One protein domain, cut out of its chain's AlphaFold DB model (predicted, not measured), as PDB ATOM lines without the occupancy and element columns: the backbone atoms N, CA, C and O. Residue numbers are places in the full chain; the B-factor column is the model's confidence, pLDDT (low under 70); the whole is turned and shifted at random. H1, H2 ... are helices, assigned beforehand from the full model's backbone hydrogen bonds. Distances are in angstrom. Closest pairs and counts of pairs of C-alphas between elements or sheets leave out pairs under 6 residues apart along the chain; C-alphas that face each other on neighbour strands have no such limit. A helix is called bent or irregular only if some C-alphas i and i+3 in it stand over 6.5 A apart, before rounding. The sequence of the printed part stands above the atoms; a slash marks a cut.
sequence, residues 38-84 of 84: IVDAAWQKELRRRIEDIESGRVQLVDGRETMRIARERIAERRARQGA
ATOM      1  N   ILE A  38     176.651 176.106 187.829       91.38
ATOM      2  CA  ILE A  38     176.255 175.275 186.692       91.38
ATOM      3  C   ILE A  38     174.774 174.910 186.808       91.38
ATOM      4  O   ILE A  38     174.035 175.019 185.822       91.38
ATOM      5  N   VAL A  39     174.333 174.498 187.999       90.12
ATOM      6  CA  VAL A  39     172.928 174.182 188.287       90.12
ATOM      7  C   VAL A  39     172.066 175.428 188.100       90.12
ATOM      8  O   VAL A  39     171.072 175.375 187.372       90.12
ATOM      9  N   ASP A  40     172.490 176.567 188.638       91.12
ATOM     10  CA  ASP A  40     171.798 177.848 188.501       91.12
ATOM     11  C   ASP A  40     171.659 178.282 187.045       91.12
ATOM     12  O   ASP A  40     170.562 178.609 186.584       91.12
ATOM     13  N   ALA A  41     172.747 178.240 186.273       94.12
ATOM     14  CA  ALA A  41     172.705 178.587 184.857       94.12
ATOM     15  C   ALA A  41     171.760 177.663 184.067       94.12
ATOM     16  O   ALA A  41     171.023 178.131 183.186       94.12
ATOM     17  N   ALA A  42     171.744 176.365 184.387       96.06
ATOM     18  CA  ALA A  42     170.836 175.401 183.773       96.06
ATOM     19  C   ALA A  42     169.367 175.707 184.112       96.06
ATOM     20  O   ALA A  42     168.530 175.745 183.202       96.06
ATOM     21  N   TRP A  43     169.059 176.008 185.376       95.94
ATOM     22  CA  TRP A  43     167.717 176.414 185.802       95.94
ATOM     23  C   TRP A  43     167.277 177.723 185.154       95.94
ATOM     24  O   TRP A  43     166.170 177.798 184.624       95.94
ATOM     25  N   GLN A  44     168.145 178.733 185.097       96.81
ATOM     26  CA  GLN A  44     167.840 180.017 184.459       96.81
ATOM     27  C   GLN A  44     167.533 179.873 182.967       96.81
ATOM     28  O   GLN A  44     166.657 180.560 182.433       96.81
ATOM     29  N   LYS A  45     168.252 178.989 182.267       97.81
ATOM     30  CA  LYS A  45     167.973 178.675 180.861       97.81
ATOM     31  C   LYS A  45     166.612 177.996 180.705       97.81
ATOM     32  O   LYS A  45     165.843 178.367 179.820       97.81
ATOM     33  N   GLU A  46     166.315 177.018 181.555       98.12
ATOM     34  CA  GLU A  46     165.060 176.268 181.499       98.12
ATOM     35  C   GLU A  46     163.845 177.133 181.853       98.12
ATOM     36  O   GLU A  46     162.825 177.059 181.172       98.12
ATOM     37  N   LEU A  47     163.954 177.992 182.869       97.69
ATOM     38  CA  LEU A  47     162.888 178.917 183.251       97.69
ATOM     39  C   LEU A  47     162.550 179.875 182.108       97.69
ATOM     40  O   LEU A  47     161.381 179.985 181.748       97.69
ATOM     41  N   ARG A  48     163.560 180.492 181.476       98.06
ATOM     42  CA  ARG A  48     163.351 181.356 180.301       98.06
ATOM     43  C   ARG A  48     162.642 180.622 179.166       98.06
ATOM     44  O   ARG A  48     161.654 181.126 178.643       98.06
ATOM     45  N   ARG A  49     163.089 179.405 178.842       98.25
ATOM     46  CA  ARG A  49     162.452 178.569 177.815       98.25
ATOM     47  C   ARG A  49     160.981 178.283 178.147       98.25
ATOM     48  O   ARG A  49     160.131 178.399 177.271       98.25
ATOM     49  N   ARG A  50     160.672 177.926 179.400       97.31
ATOM     50  CA  ARG A  50     159.294 177.645 179.843       97.31
ATOM     51  C   ARG A  50     158.404 178.879 179.809       97.31
ATOM     52  O   ARG A  50     157.251 178.758 179.416       97.31
ATOM     53  N   ILE A  51     158.924 180.035 180.210       97.94
ATOM     54  CA  ILE A  51     158.189 181.301 180.142       97.94
ATOM     55  C   ILE A  51     157.833 181.604 178.685       97.94
ATOM     56  O   ILE A  51     156.657 181.773 178.383       97.94
ATOM     57  N   GLU A  52     158.802 181.546 177.767       98.44
ATOM     58  CA  GLU A  52     158.525 181.765 176.344       98.44
ATOM     59  C   GLU A  52     157.533 180.746 175.772       98.44
ATOM     60  O   GLU A  52     156.674 181.110 174.972       98.44
ATOM     61  N   ASP A  53     157.637 179.466 176.144       98.25
ATOM     62  CA  ASP A  53     156.692 178.433 175.704       98.25
ATOM     63  C   ASP A  53     155.253 178.781 176.111       98.25
ATOM     64  O   ASP A  53     154.326 178.593 175.320       98.25
ATOM     65  N   ILE A  54     155.073 179.308 177.325       96.88
ATOM     66  CA  ILE A  54     153.778 179.747 177.851       96.88
ATOM     67  C   ILE A  54     153.302 181.006 177.124       96.88
ATOM     68  O   ILE A  54     152.191 181.024 176.601       96.88
ATOM     69  N   GLU A  55     154.139 182.043 177.059       97.50
ATOM     70  CA  GLU A  55     153.793 183.343 176.471       97.50
ATOM     71  C   GLU A  55     153.486 183.246 174.973       97.50
ATOM     72  O   GLU A  55     152.593 183.925 174.471       97.50
ATOM     73  N   SER A  56     154.186 182.367 174.258       97.81
ATOM     74  CA  SER A  56     153.945 182.111 172.833       97.81
ATOM     75  C   SER A  56     152.820 181.107 172.561       97.81
ATOM     76  O   SER A  56     152.497 180.862 171.399       97.81
ATOM     77  N   GLY A  57     152.239 180.496 173.599       96.88
ATOM     78  CA  GLY A  57     151.187 179.488 173.458       96.88
ATOM     79  C   GLY A  57     151.659 178.159 172.855       96.88
ATOM     80  O   GLY A  57     150.836 177.383 172.372       96.88
ATOM     81  N   ARG A  58     152.968 177.866 172.880       97.69
ATOM     82  CA  ARG A  58     153.526 176.572 172.436       97.69
ATOM     83  C   ARG A  58     153.104 175.410 173.331       97.69
ATOM     84  O   ARG A  58     153.186 174.258 172.909       97.69
ATOM     85  N   VAL A  59     152.671 175.699 174.556       96.81
ATOM     86  CA  VAL A  59     152.185 174.700 175.511       96.81
ATOM     87  C   VAL A  59     150.750 174.980 175.930       96.81
ATOM     88  O   VAL A  59     150.339 176.123 176.115       96.81
ATOM     89  N   GLN A  60     149.992 173.904 176.135       94.19
ATOM     90  CA  GLN A  60     148.672 173.978 176.742       94.19
ATOM     91  C   GLN A  60     148.814 174.025 178.265       94.19
ATOM     92  O   GLN A  60     149.356 173.104 178.880       94.19
ATOM     93  N   LEU A  61     148.305 175.094 178.872       92.38
ATOM     94  CA  LEU A  61     148.240 175.218 180.322       92.38
ATOM     95  C   LEU A  61     147.164 174.301 180.906       92.38
ATOM     96  O   LEU A  61     146.139 174.019 180.283       92.38
ATOM     97  N   VAL A  62     147.396 173.876 182.142       88.88
ATOM     98  CA  VAL A  62     146.441 173.139 182.971       88.88
ATOM     99  C   VAL A  62     146.076 173.978 184.188       88.88
ATOM    100  O   VAL A  62     146.858 174.826 184.622       88.88
ATOM    101  N   ASP A  63     144.894 173.742 184.756       95.44
ATOM    102  CA  ASP A  63     144.497 174.415 185.990       95.44
ATOM    103  C   ASP A  63     145.457 174.062 187.144       95.44
ATOM    104  O   ASP A  63     145.856 172.906 187.339       95.44
ATOM    105  N   GLY A  64     145.841 175.076 187.920       93.31
ATOM    106  CA  GLY A  64     146.810 174.917 189.001       93.31
ATOM    107  C   GLY A  64     146.289 174.058 190.155       93.31
ATOM    108  O   GLY A  64     147.043 173.261 190.720       93.31
ATOM    109  N   ARG A  65     144.997 174.160 190.499       96.38
ATOM    110  CA  ARG A  65     144.405 173.347 191.576       96.38
ATOM    111  C   ARG A  65     144.341 171.888 191.157       96.38
ATOM    112  O   ARG A  65     144.700 171.015 191.949       96.38
ATOM    113  N   GLU A  66     143.960 171.644 189.910       94.69
ATOM    114  CA  GLU A  66     143.934 170.307 189.325       94.69
ATOM    115  C   GLU A  66     145.334 169.684 189.263       94.69
ATOM    116  O   GLU A  66     145.534 168.542 189.678       94.69
ATOM    117  N   THR A  67     146.341 170.463 188.861       94.19
ATOM    118  CA  THR A  67     147.747 170.028 188.867       94.19
ATOM    119  C   THR A  67     148.186 169.567 190.255       94.19
ATOM    120  O   THR A  67     148.759 168.485 190.410       94.19
ATOM    121  N   MET A  68     147.877 170.355 191.289       96.31
ATOM    122  CA  MET A  68     148.219 170.015 192.670       96.31
ATOM    123  C   MET A  68     147.445 168.796 193.184       96.31
ATOM    124  O   MET A  68     147.986 168.030 193.983       96.31
ATOM    125  N   ARG A  69     146.197 168.591 192.745       96.62
ATOM    126  CA  ARG A  69     145.424 167.378 193.049       96.62
ATOM    127  C   ARG A  69     146.121 166.141 192.473       96.62
ATOM    128  O   ARG A  69     146.468 165.240 193.234       96.62
ATOM    129  N   ILE A  70     146.433 166.156 191.175       95.12
ATOM    130  CA  ILE A  70     147.112 165.053 190.472       95.12
ATOM    131  C   ILE A  70     148.481 164.751 191.099       95.12
ATOM    132  O   ILE A  70     148.843 163.589 191.287       95.12
ATOM    133  N   ALA A  71     149.263 165.781 191.439       96.31
ATOM    134  CA  ALA A  71     150.577 165.600 192.052       96.31
ATOM    135  C   ALA A  71     150.487 164.866 193.401       96.31
ATOM    136  O   ALA A  71     151.252 163.929 193.643       96.31
ATOM    137  N   ARG A  72     149.533 165.251 194.260       97.19
ATOM    138  CA  ARG A  72     149.307 164.593 195.558       97.19
ATOM    139  C   ARG A  72     148.894 163.134 195.391       97.19
ATOM    140  O   ARG A  72     149.451 162.283 196.078       97.19
ATOM    141  N   GLU A  73     147.985 162.846 194.462       97.38
ATOM    142  CA  GLU A  73     147.549 161.476 194.156       97.38
ATOM    143  C   GLU A  73     148.727 160.603 193.721       97.38
ATOM    144  O   GLU A  73     148.986 159.562 194.323       97.38
ATOM    145  N   ARG A  74     149.540 161.083 192.775       96.94
ATOM    146  CA  ARG A  74     150.733 160.359 192.305       96.94
ATOM    147  C   ARG A  74     151.750 160.098 193.416       96.94
ATOM    148  O   ARG A  74     152.389 159.044 193.430       96.94
ATOM    149  N   ILE A  75     151.942 161.049 194.331       97.06
ATOM    150  CA  ILE A  75     152.831 160.874 195.489       97.06
ATOM    151  C   ILE A  75     152.268 159.809 196.438       97.06
ATOM    152  O   ILE A  75     153.018 158.933 196.872       97.06
ATOM    153  N   ALA A  76     150.965 159.852 196.733       96.50
ATOM    154  CA  ALA A  76     150.303 158.872 197.589       96.50
ATOM    155  C   ALA A  76     150.393 157.452 197.004       96.50
ATOM    156  O   ALA A  76     150.791 156.525 197.707       96.50
ATOM    157  N   GLU A  77     150.139 157.291 195.705       97.19
ATOM    158  CA  GLU A  77     150.267 156.010 194.996       97.19
ATOM    159  C   GLU A  77     151.690 155.440 195.036       97.19
ATOM    160  O   GLU A  77     151.884 154.232 195.172       97.19
ATOM    161  N   ARG A  78     152.714 156.290 194.883       95.94
ATOM    162  CA  ARG A  78     154.118 155.853 194.976       95.94
ATOM    163  C   ARG A  78     154.455 155.370 196.381       95.94
ATOM    164  O   ARG A  78     155.092 154.332 196.513       95.94
ATOM    165  N   ARG A  79     153.996 156.087 197.409       94.00
ATOM    166  CA  ARG A  79     154.190 155.696 198.812       94.00
ATOM    167  C   ARG A  79     153.492 154.377 199.133       94.00
ATOM    168  O   ARG A  79     154.111 153.509 199.730       94.00
ATOM    169  N   ALA A  80     152.252 154.199 198.674       92.94
ATOM    170  CA  ALA A  80     151.515 152.949 198.850       92.94
ATOM    171  C   ALA A  80     152.230 151.753 198.194       92.94
ATOM    172  O   ALA A  80     152.276 150.680 198.780       92.94
ATOM    173  N   ARG A  81     152.843 151.948 197.016       91.44
ATOM    174  CA  ARG A  81     153.635 150.909 196.332       91.44
ATOM    175  C   ARG A  81     154.977 150.590 196.991       91.44
ATOM    176  O   ARG A  81     155.482 149.499 196.785       91.44
ATOM    177  N   GLN A  82     155.583 151.540 197.697       81.50
ATOM    178  CA  GLN A  82     156.871 151.345 198.375       81.50
ATOM    179  C   GLN A  82     156.719 150.749 199.782       81.50
ATOM    180  O   GLN A  82     157.698 150.263 200.337       81.50
ATOM    181  N   GLY A  83     155.517 150.826 200.363       74.25
ATOM    182  CA  GLY A  83     155.200 150.297 201.692       74.25
ATOM    183  C   GLY A  83     154.444 148.963 201.705       74.25
ATOM    184  O   GLY A  83     154.031 148.548 202.785       74.25
ATOM    185  N   ALA A  84     154.231 148.333 200.545       53.53
ATOM    186  CA  ALA A  84     153.623 147.007 200.377       53.53
ATOM    187  C   ALA A  84     154.685 145.996 199.929       53.53
ATOM    188  O   ALA A  84     154.590 144.826 200.361       53.53
TER     189      ALA A  84
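What this domain is: This is residues 38 to 84 of the 84 residues of the protein "Putative addiction module component, TIGR02574 family" of Microbacterium humi (UniProt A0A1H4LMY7). Two helices make an open V: H1 comes first as one arm, residues 56 to 63 form the stretched turn at its base, and H2 is the second arm, leading away from that turn. The arms stay clear of each other and the space between them is empty. The printed part has 47 residues with two named helices, H1 then H2, and no named strand; the class is all helix. The whole is extended, with a radius of gyration of the C-alphas of 15.6 A, and flat, spanning 42 by 30 by 14 A.

How they stand to each other: H1, residues 38 to 55, and H2, residues 64 to 82, are apart: no C-alpha of the one is within 8 A of the other. A short link of 8 residues joins them. Residues 38 to 49 and 51 to 57 stand free, and so do residues 60 to 84, of which 64 to 82 belong to H2. In both H1 and H2 every O i to N i+4 pair is within hydrogen-bond range.

Where its parts are: H1 begins at C-alpha 38, at (176.255, 175.275, 186.692), and ends at C-alpha 55, at (153.793, 183.343, 176.471), 26.0 A from first to last C-alpha. H2 begins at C-alpha 64, at (146.810, 174.917, 189.001), and ends at C-alpha 82, at (156.871, 151.345, 198.375), a length of 27.3 A. Neither helix is bent.

The domain as a whole: The two C-alphas farthest apart are those of Ser 56 and Ala 84, 44.6 A, while the C-alphas of Ile 38 and Ala 84, the first and last printed, are 38.7 A apart. The printed part has no cut and ends at residue 84, the chain's last residue. The mean pLDDT of the printed part is 94.1, and residue 84 is the one printed residue under 70.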